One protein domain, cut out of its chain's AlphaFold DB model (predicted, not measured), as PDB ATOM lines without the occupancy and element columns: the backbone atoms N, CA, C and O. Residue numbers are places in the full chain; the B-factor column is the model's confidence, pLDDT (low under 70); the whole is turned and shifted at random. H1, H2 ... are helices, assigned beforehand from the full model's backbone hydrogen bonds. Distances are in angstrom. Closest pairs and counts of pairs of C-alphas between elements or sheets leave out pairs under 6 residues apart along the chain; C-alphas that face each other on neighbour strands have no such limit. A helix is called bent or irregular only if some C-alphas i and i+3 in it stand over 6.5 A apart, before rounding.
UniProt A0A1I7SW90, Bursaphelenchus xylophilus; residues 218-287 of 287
ATOM      1  N   GLU A 218      34.938  54.359 -14.073       64.25
ATOM      2  CA  GLU A 218      33.552  54.180 -14.520       64.25
ATOM      3  C   GLU A 218      33.179  55.156 -15.650       64.25
ATOM      4  O   GLU A 218      32.541  54.776 -16.632       64.25
ATOM      5  N   SER A 219      33.607  56.420 -15.561       68.12
ATOM      6  CA  SER A 219      33.402  57.393 -16.645       68.12
ATOM      7  C   SER A 219      34.171  57.044 -17.925       68.12
ATOM      8  O   SER A 219      33.636  57.245 -19.016       68.12
ATOM      9  N   LEU A 220      35.373  56.468 -17.820       63.94
ATOM     10  CA  LEU A 220      36.121  55.948 -18.969       63.94
ATOM     11  C   LEU A 220      35.430  54.744 -19.610       63.94
ATOM     12  O   LEU A 220      35.339  54.669 -20.834       63.94
ATOM     13  N   GLU A 221      34.939  53.809 -18.797       66.62
ATOM     14  CA  GLU A 221      34.187  52.649 -19.272       66.62
ATOM     15  C   GLU A 221      32.906  53.088 -19.985       66.62
ATOM     16  O   GLU A 221      32.636  52.626 -21.092       66.62
ATOM     17  N   ARG A 222      32.165  54.052 -19.426       68.81
ATOM     18  CA  ARG A 222      30.994  54.654 -20.085       68.81
ATOM     19  C   ARG A 222      31.371  55.314 -21.415       68.81
ATOM     20  O   ARG A 222      30.753  55.012 -22.431       68.81
ATOM     21  N   LEU A 223      32.435  56.121 -21.445       70.69
ATOM     22  CA  LEU A 223      32.904  56.786 -22.667       70.69
ATOM     23  C   LEU A 223      33.357  55.787 -23.748       70.69
ATOM     24  O   LEU A 223      33.161  56.028 -24.938       70.69
ATOM     25  N   ALA A 224      33.944  54.656 -23.352       70.25
ATOM     26  CA  ALA A 224      34.323  53.583 -24.267       70.25
ATOM     27  C   ALA A 224      33.112  52.773 -24.768       70.25
ATOM     28  O   ALA A 224      33.132  52.272 -25.896       70.25
ATOM     29  N   MET A 225      32.057  52.654 -23.958       71.94
ATOM     30  CA  MET A 225      30.829  51.930 -24.302       71.94
ATOM     31  C   MET A 225      29.849  52.767 -25.129       71.94
ATOM     32  O   MET A 225      29.100  52.199 -25.922       71.94
ATOM     33  N   ASP A 226      29.879  54.096 -25.027       77.31
ATOM     34  CA  ASP A 226      28.993  54.996 -25.772       77.31
ATOM     35  C   ASP A 226      29.039  54.780 -27.298       77.31
ATOM     36  O   ASP A 226      27.978  54.608 -27.903       77.31
ATOM     37  N   PRO A 227      30.210  54.680 -27.964       79.56
ATOM     38  CA  PRO A 227      30.267  54.368 -29.392       79.56
ATOM     39  C   PRO A 227      29.657  53.006 -29.745       79.56
ATOM     40  O   PRO A 227      29.028  52.867 -30.793       79.56
ATOM     41  N   ILE A 228      29.821  52.004 -28.874       79.31
ATOM     42  CA  ILE A 228      29.297  50.644 -29.075       79.31
ATOM     43  C   ILE A 228      27.776  50.643 -28.916       79.31
ATOM     44  O   ILE A 228      27.068  50.077 -29.749       79.31
ATOM     45  N   HIS A 229      27.260  51.314 -27.887       82.06
ATOM     46  CA  HIS A 229      25.827  51.478 -27.668       82.06
ATOM     47  C   HIS A 229      25.173  52.278 -28.792       82.06
ATOM     48  O   HIS A 229      24.108  51.892 -29.268       82.06
ATOM     49  N   MET A 230      25.823  53.338 -29.277       80.31
ATOM     50  CA  MET A 230      25.326  54.133 -30.400       80.31
ATOM     51  C   MET A 230      25.331  53.348 -31.715       80.31
ATOM     52  O   MET A 230      24.376  53.453 -32.488       80.31
ATOM     53  N   ASP A 231      26.356  52.535 -31.973       81.50
ATOM     54  CA  ASP A 231      26.400  51.640 -33.136       81.50
ATOM     55  C   ASP A 231      25.326  50.546 -33.041       81.50
ATOM     56  O   ASP A 231      24.604  50.287 -34.008       81.50
ATOM     57  N   PHE A 232      25.140  49.955 -31.859       84.31
ATOM     58  CA  PHE A 232      24.088  48.973 -31.615       84.31
ATOM     59  C   PHE A 232      22.687  49.575 -31.783       84.31
ATOM     60  O   PHE A 232      21.876  49.026 -32.528       84.31
ATOM     61  N   ALA A 233      22.419  50.730 -31.170       82.88
ATOM     62  CA  ALA A 233      21.158  51.452 -31.314       82.88
ATOM     63  C   ALA A 233      20.907  51.833 -32.778       82.88
ATOM     64  O   ALA A 233      19.810  51.630 -33.294       82.88
ATOM     65  N   SER A 234      21.938  52.290 -33.494       82.56
ATOM     66  CA  SER A 234      21.839  52.609 -34.921       82.56
ATOM     67  C   SER A 234      21.514  51.379 -35.767       82.56
ATOM     68  O   SER A 234      20.669  51.450 -36.657       82.56
ATOM     69  N   LYS A 235      22.160  50.238 -35.508       85.75
ATOM     70  CA  LYS A 235      21.875  48.975 -36.206       85.75
ATOM     71  C   LYS A 235      20.472  48.471 -35.895       85.75
ATOM     72  O   LYS A 235      19.774  48.040 -36.814       85.75
ATOM     73  N   TYR A 236      20.041  48.566 -34.641       82.38
ATOM     74  CA  TYR A 236      18.691  48.212 -34.219       82.38
ATOM     75  C   TYR A 236      17.642  49.064 -34.948       82.38
ATOM     76  O   TYR A 236      16.784  48.510 -35.636       82.38
ATOM     77  N   MET A 237      17.784  50.392 -34.906       82.44
ATOM     78  CA  MET A 237      16.879  51.339 -35.571       82.44
ATOM     79  C   MET A 237      16.867  51.187 -37.098       82.44
ATOM     80  O   MET A 237      15.835  51.384 -37.726       82.44
ATOM     81  N   LYS A 238      17.994  50.820 -37.722       80.38
ATOM     82  CA  LYS A 238      18.076  50.665 -39.185       80.38
ATOM     83  C   LYS A 238      17.579  49.319 -39.701       80.38
ATOM     84  O   LYS A 238      17.141  49.243 -40.842       80.38
ATOM     85  N   SER A 239      17.712  48.247 -38.918       80.75
ATOM     86  CA  SER A 239      17.516  46.880 -39.433       80.75
ATOM     87  C   SER A 239      16.461  46.068 -38.697       80.75
ATOM     88  O   SER A 239      15.760  45.274 -39.328       80.75
ATOM     89  N   VAL A 240      16.344  46.243 -37.382       82.19
ATOM     90  CA  VAL A 240      15.452  45.439 -36.545       82.19
ATOM     91  C   VAL A 240      14.096  46.114 -36.433       82.19
ATOM     92  O   VAL A 240      13.092  45.470 -36.724       82.19
ATOM     93  N   LEU A 241      14.070  47.404 -36.097       82.19
ATOM     94  CA  LEU A 241      12.835  48.158 -35.882       82.19
ATOM     95  C   LEU A 241      11.943  48.215 -37.143       82.19
ATOM     96  O   LEU A 241      10.807  47.750 -37.060       82.19
ATOM     97  N   PRO A 242      12.446  48.557 -38.350       85.38
ATOM     98  CA  PRO A 242      11.610  48.567 -39.556       85.38
ATOM     99  C   PRO A 242      11.097  47.171 -39.930       85.38
ATOM    100  O   PRO A 242      10.008  47.006 -40.475       85.38
ATOM    101  N   ARG A 243      11.873  46.122 -39.624       81.06
ATOM    102  CA  ARG A 243      11.463  44.732 -39.858       81.06
ATOM    103  C   ARG A 243      10.374  44.304 -38.875       81.06
ATOM    104  O   ARG A 243       9.467  43.569 -39.256       81.06
ATOM    105  N   GLN A 244      10.469  44.734 -37.618       85.38
ATOM    106  CA  GLN A 244       9.434  44.503 -36.614       85.38
ATOM    107  C   GLN A 244       8.139  45.220 -36.999       85.38
ATOM    108  O   GLN A 244       7.095  44.574 -37.013       85.38
ATOM    109  N   GLU A 245       8.211  46.485 -37.417       84.00
ATOM    110  CA  GLU A 245       7.063  47.242 -37.930       84.00
ATOM    111  C   GLU A 245       6.402  46.535 -39.117       84.00
ATOM    112  O   GLU A 245       5.200  46.274 -39.095       84.00
ATOM    113  N   GLN A 246       7.181  46.124 -40.125       84.69
ATOM    114  CA  GLN A 246       6.658  45.389 -41.283       84.69
ATOM    115  C   GLN A 246       5.997  44.065 -40.883       84.69
ATOM    116  O   GLN A 246       4.920  43.733 -41.380       84.69
ATOM    117  N   ASN A 247       6.605  43.309 -39.966       85.31
ATOM    118  CA  ASN A 247       6.019  42.069 -39.462       85.31
ATOM    119  C   ASN A 247       4.701  42.321 -38.715       85.31
ATOM    120  O   ASN A 247       3.761  41.545 -38.878       85.31
ATOM    121  N   MET A 248       4.615  43.402 -37.936       83.56
ATOM    122  CA  MET A 248       3.401  43.790 -37.216       83.56
ATOM    123  C   MET A 248       2.288  44.235 -38.168       83.56
ATOM    124  O   MET A 248       1.161  43.758 -38.038       83.56
ATOM    125  N   VAL A 249       2.600  45.049 -39.180       85.69
ATOM    126  CA  VAL A 249       1.646  45.427 -40.239       85.69
ATOM    127  C   VAL A 249       1.101  44.178 -40.938       85.69
ATOM    128  O   VAL A 249      -0.111  44.013 -41.061       85.69
ATOM    129  N   LEU A 250       1.973  43.233 -41.307       86.00
ATOM    130  CA  LEU A 250       1.560  41.972 -41.932       86.00
ATOM    131  C   LEU A 250       0.690  41.103 -41.014       86.00
ATOM    132  O   LEU A 250      -0.182  40.379 -41.499       86.00
ATOM    133  N   LEU A 251       0.923  41.125 -39.699       86.06
ATOM    134  CA  LEU A 251       0.064  40.434 -38.735       86.06
ATOM    135  C   LEU A 251      -1.328  41.065 -38.699       86.06
ATOM    136  O   LEU A 251      -2.316  40.337 -38.797       86.06
ATOM    137  N   PHE A 252      -1.416  42.394 -38.631       85.81
ATOM    138  CA  PHE A 252      -2.691  43.107 -38.655       85.81
ATOM    139  C   PHE A 252      -3.466  42.866 -39.959       85.81
ATOM    140  O   PHE A 252      -4.654  42.537 -39.914       85.81
ATOM    141  N   GLU A 253      -2.794  42.897 -41.112       85.12
ATOM    142  CA  GLU A 253      -3.404  42.568 -42.406       85.12
ATOM    143  C   GLU A 253      -3.934  41.127 -42.455       85.12
ATOM    144  O   GLU A 253      -5.042  40.879 -42.938       85.12
ATOM    145  N   LYS A 254      -3.184  40.163 -41.907       84.50
ATOM    146  CA  LYS A 254      -3.618  38.759 -41.837       84.50
ATOM    147  C   LYS A 254      -4.810  38.563 -40.907       84.50
ATOM    148  O   LYS A 254      -5.690  37.769 -41.228       84.50
ATOM    149  N   LEU A 255      -4.850  39.264 -39.775       82.12
ATOM    150  CA  LEU A 255      -5.948  39.181 -38.806       82.12
ATOM    151  C   LEU A 255      -7.246  39.812 -39.333       82.12
ATOM    152  O   LEU A 255      -8.342  39.384 -38.951       82.12
ATOM    153  N   LYS A 256      -7.126  40.782 -40.248       82.00
ATOM    154  CA  LYS A 256      -8.255  41.399 -40.950       82.00
ATOM    155  C   LYS A 256      -8.966  40.416 -41.881       82.00
ATOM    156  O   LYS A 256     -10.184  40.489 -42.041       82.00
ATOM    157  N   VAL A 257      -8.232  39.469 -42.467       81.31
ATOM    158  CA  VAL A 257      -8.806  38.442 -43.342       81.31
ATOM    159  C   VAL A 257      -9.410  37.312 -42.495       81.31
ATOM    160  O   VAL A 257      -8.711  36.689 -41.693       81.31
ATOM    161  N   PRO A 258     -10.708  36.992 -42.653       75.88
ATOM    162  CA  PRO A 258     -11.301  35.858 -41.964       75.88
ATOM    163  C   PRO A 258     -10.643  34.550 -42.411       75.88
ATOM    164  O   PRO A 258     -10.377  34.333 -43.594       75.88
ATOM    165  N   ASN A 259     -10.392  33.656 -41.454       77.38
ATOM    166  CA  ASN A 259      -9.863  32.333 -41.762       77.38
ATOM    167  C   ASN A 259     -10.854  31.565 -42.659       77.38
ATOM    168  O   ASN A 259     -12.064  31.772 -42.572       77.38
ATOM    169  N   LYS A 260     -10.358  30.649 -43.497       73.69
ATOM    170  CA  LYS A 260     -11.157  29.941 -44.519       73.69
ATOM    171  C   LYS A 260     -12.345  29.148 -43.955       73.69
ATOM    172  O   LYS A 260     -13.278  28.869 -44.694       73.69
ATOM    173  N   ASN A 261     -12.308  28.826 -42.663       75.69
ATOM    174  CA  ASN A 261     -13.338  28.070 -41.947       75.69
ATOM    175  C   ASN A 261     -14.170  28.955 -40.995       75.69
ATOM    176  O   ASN A 261     -14.740  28.453 -40.031       75.69
ATOM    177  N   TYR A 262     -14.155  30.280 -41.172       78.25
ATOM    178  CA  TYR A 262     -14.871  31.200 -40.292       78.25
ATOM    179  C   TYR A 262     -16.297  31.453 -40.797       78.25
ATOM    180  O   TYR A 262     -16.494  32.162 -41.780       78.25
ATOM    181  N   ASP A 263     -17.287  30.938 -40.067       74.38
ATOM    182  CA  ASP A 263     -18.715  31.014 -40.424       74.38
ATOM    183  C   ASP A 263     -19.375  32.381 -40.148       74.38
ATOM    184  O   ASP A 263     -20.590  32.519 -40.253       74.38
ATOM    185  N   GLY A 264     -18.619  33.414 -39.752       72.50
ATOM    186  CA  GLY A 264     -19.167  34.771 -39.577       72.50
ATOM    187  C   GLY A 264     -20.047  34.984 -38.338       72.50
ATOM    188  O   GLY A 264     -20.452  36.113 -38.073       72.50
ATOM    189  N   ASN A 265     -20.328  33.932 -37.568       76.81
ATOM    190  CA  ASN A 265     -21.338  33.951 -36.505       76.81
ATOM    191  C   ASN A 265     -20.889  34.625 -35.198       76.81
ATOM    192  O   ASN A 265     -21.724  34.904 -34.335       76.81
ATOM    193  N   ASP A 266     -19.594  34.900 -35.033       81.38
ATOM    194  CA  ASP A 266     -19.072  35.481 -33.798       81.38
ATOM    195  C   ASP A 266     -19.048  37.018 -33.857       81.38
ATOM    196  O   ASP A 266     -18.172  37.643 -34.460       81.38
ATOM    197  N   LYS A 267     -20.030  37.635 -33.187       83.06
ATOM    198  CA  LYS A 267     -20.186  39.095 -33.088       83.06
ATOM    199  C   LYS A 267     -18.991  39.780 -32.416       83.06
ATOM    200  O   LYS A 267     -18.701  40.924 -32.754       83.06
ATOM    201  N   LEU A 268     -18.312  39.111 -31.479       81.25
ATOM    202  CA  LEU A 268     -17.137  39.662 -30.794       81.25
ATOM    203  C   LEU A 268     -15.938  39.724 -31.739       81.25
ATOM    204  O   LEU A 268     -15.271  40.751 -31.805       81.25
ATOM    205  N   VAL A 269     -15.711  38.665 -32.515       81.12
ATOM    206  CA  VAL A 269     -14.614  38.606 -33.494       81.12
ATOM    207  C   VAL A 269     -14.812  39.625 -34.615       81.12
ATOM    208  O   VAL A 269     -13.852  40.275 -35.020       81.12
ATOM    209  N   ASN A 270     -16.045  39.821 -35.090       81.19
ATOM    210  CA  ASN A 270     -16.327  40.838 -36.106       81.19
ATOM    211  C   ASN A 270     -16.100  42.259 -35.569       81.19
ATOM    212  O   ASN A 270     -15.422  43.046 -36.222       81.19
ATOM    213  N   LYS A 271     -16.550  42.555 -34.341       84.38
ATOM    214  CA  LYS A 271     -16.285  43.847 -33.688       84.38
ATOM    215  C   LYS A 271     -14.790  44.076 -33.427       84.38
ATOM    216  O   LYS A 271     -14.296  45.183 -33.596       84.38
ATOM    217  N   ALA A 272     -14.056  43.031 -33.045       81.25
ATOM    218  CA  ALA A 272     -12.607  43.110 -32.880       81.25
ATOM    219  C   ALA A 272     -11.902  43.411 -34.212       81.25
ATOM    220  O   ALA A 272     -10.983  44.221 -34.233       81.25
ATOM    221  N   ARG A 273     -12.360  42.818 -35.324       81.19
ATOM    222  CA  ARG A 273     -11.826  43.091 -36.668       81.19
ATOM    223  C   ARG A 273     -12.146  44.487 -37.187       81.19
ATOM    224  O   ARG A 273     -11.319  45.055 -37.887       81.19
ATOM    225  N   GLU A 274     -13.310  45.036 -36.857       84.88
ATOM    226  CA  GLU A 274     -13.653  46.430 -37.177       84.88
ATOM    227  C   GLU A 274     -12.720  47.408 -36.451       84.88
ATOM    228  O   GLU A 274     -12.263  48.380 -37.045       84.88
ATOM    229  N   ASN A 275     -12.354  47.093 -35.206       86.69
ATOM    230  CA  ASN A 275     -11.449  47.910 -34.398       86.69
ATOM    231  C   ASN A 275      -9.954  47.650 -34.675       86.69
ATOM    232  O   ASN A 275      -9.107  48.340 -34.112       86.69
ATOM    233  N   LEU A 276      -9.599  46.666 -35.513       85.75
ATOM    234  CA  LEU A 276      -8.195  46.329 -35.793       85.75
ATOM    235  C   LEU A 276      -7.432  47.488 -36.441       85.75
ATOM    236  O   LEU A 276      -6.251  47.651 -36.155       85.75
ATOM    237  N   ASP A 277      -8.090  48.290 -37.279       82.50
ATOM    238  CA  ASP A 277      -7.449  49.433 -37.939       82.50
ATOM    239  C   ASP A 277      -7.107  50.541 -36.924       82.50
ATOM    240  O   ASP A 277      -6.029  51.128 -36.985       82.50
ATOM    241  N   GLU A 278      -7.981  50.785 -35.941       85.31
ATOM    242  CA  GLU A 278      -7.725  51.736 -34.848       85.31
ATOM    243  C   GLU A 278      -6.590  51.250 -33.937       85.31
ATOM    244  O   GLU A 278      -5.703  52.026 -33.587       85.31
ATOM    245  N   ILE A 279      -6.580  49.954 -33.603       82.38
ATOM    246  CA  ILE A 279      -5.529  49.335 -32.781       82.38
ATOM    247  C   ILE A 279      -4.184  49.346 -33.519       82.38
ATOM    248  O   ILE A 279      -3.161  49.643 -32.910       82.38
ATOM    249  N   SER A 280      -4.176  49.048 -34.821       81.56
ATOM    250  CA  SER A 280      -2.963  49.075 -35.641       81.56
ATOM    251  C   SER A 280      -2.370  50.477 -35.713       81.56
ATOM    252  O   SER A 280      -1.159  50.619 -35.588       81.56
ATOM    253  N   ASN A 281      -3.199  51.506 -35.906       82.31
ATOM    254  CA  ASN A 281      -2.714  52.885 -35.961       82.31
ATOM    255  C   ASN A 281      -2.161  53.332 -34.606       82.31
ATOM    256  O   ASN A 281      -1.060  53.863 -34.561       82.31
ATOM    257  N   LEU A 282      -2.863  53.038 -33.507       84.44
ATOM    258  CA  LEU A 282      -2.389  53.371 -32.162       84.44
ATOM    259  C   LEU A 282      -1.047  52.691 -31.844       84.44
ATOM    260  O   LEU A 282      -0.147  53.316 -31.300       84.44
ATOM    261  N   PHE A 283      -0.901  51.418 -32.217       79.19
ATOM    262  CA  PHE A 283       0.312  50.648 -31.941       79.19
ATOM    263  C   PHE A 283       1.507  51.085 -32.799       79.19
ATOM    264  O   PHE A 283       2.642  51.042 -32.337       79.19
ATOM    265  N   LEU A 284       1.267  51.495 -34.049       78.44
ATOM    266  CA  LEU A 284       2.318  51.990 -34.946       78.44
ATOM    267  C   LEU A 284       2.696  53.452 -34.670       78.44
ATOM    268  O   LEU A 284       3.784  53.861 -35.049       78.44
ATOM    269  N   GLU A 285       1.830  54.235 -34.021       77.50
ATOM    270  CA  GLU A 285       2.156  55.590 -33.551       77.50
ATOM    271  C   GLU A 285       3.011  55.592 -32.267       77.50
ATOM    272  O   GLU A 285       3.669  56.592 -31.980       77.50
ATOM    273  N   GLU A 286       3.003  54.501 -31.494       65.56
ATOM    274  CA  GLU A 286       3.793  54.347 -30.257       65.56
ATOM    275  C   GLU A 286       5.205  53.758 -30.470       65.56
ATOM    276  O   GLU A 286       6.006  53.775 -29.529       65.56
ATOM    277  N   LEU A 287       5.509  53.241 -31.669       57.75
ATOM    278  CA  LEU A 287       6.814  52.681 -32.067       57.75
ATOM    279  C   LEU A 287       7.773  53.762 -32.590       57.75
ATOM    280  O   LEU A 287       8.975  53.665 -32.244       57.75
TER     281      LEU A 287
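This is residues 218 to 287 of the 287 residues of a protein of Bursaphelenchus xylophilus (UniProt A0A1I7SW90). A long bent helix, H1, runs into a loop that folds back, bringing short helix H3 side by side with H1's second arm, after small H2. Residues 218 to 240 of H1 stick out. The 70 printed residues hold three named helices, H1, H2, H3, and no named strand: all helix, extended, radius of gyration of the C-alphas 19.8 A, spans 64 by 19 by 16 A.

Start at H1, residues 218 to 256, one helix by its hydrogen bonds but bent: C-alphas 238 and 241 are 6.7 A apart. Arms H1a, 218 to 238, and H1b, 241 to 256, stand at a steep tilt, 41 degrees; H1a is irregular, C-alphas 224 and 227 being 6.6 A apart. H1b touches H3, residues 276 to 285, opposite ways at a shallow tilt of 9 degrees; closest C-alphas, Phe 252 and Ser 280, 6.7 A. H2, residues 267 to 274, is close but not clearly touching H1b; closest C-alphas, Lys 256 and Arg 273, 5.8 A. H1a is apart from H2 and H3. Every O i to N i+4 pair is within hydrogen-bond range in H1b, H2 and H3; 15 of 17 in H1a.

Find C-alpha 218 at (33.552, 54.180, -14.520); H1a runs 29.3 A, H1b 22.7 A, H2 10.6 A. H3, 14.1 A, ends at C-alpha 285, (2.156, 55.590, -33.551).

The farthest C-alphas, Leu 220 and Asn 265, are 64.0 A apart. The printed part has no cut and no long link; pLDDT is under 70 at residues 218 to 222 and 286 to 287.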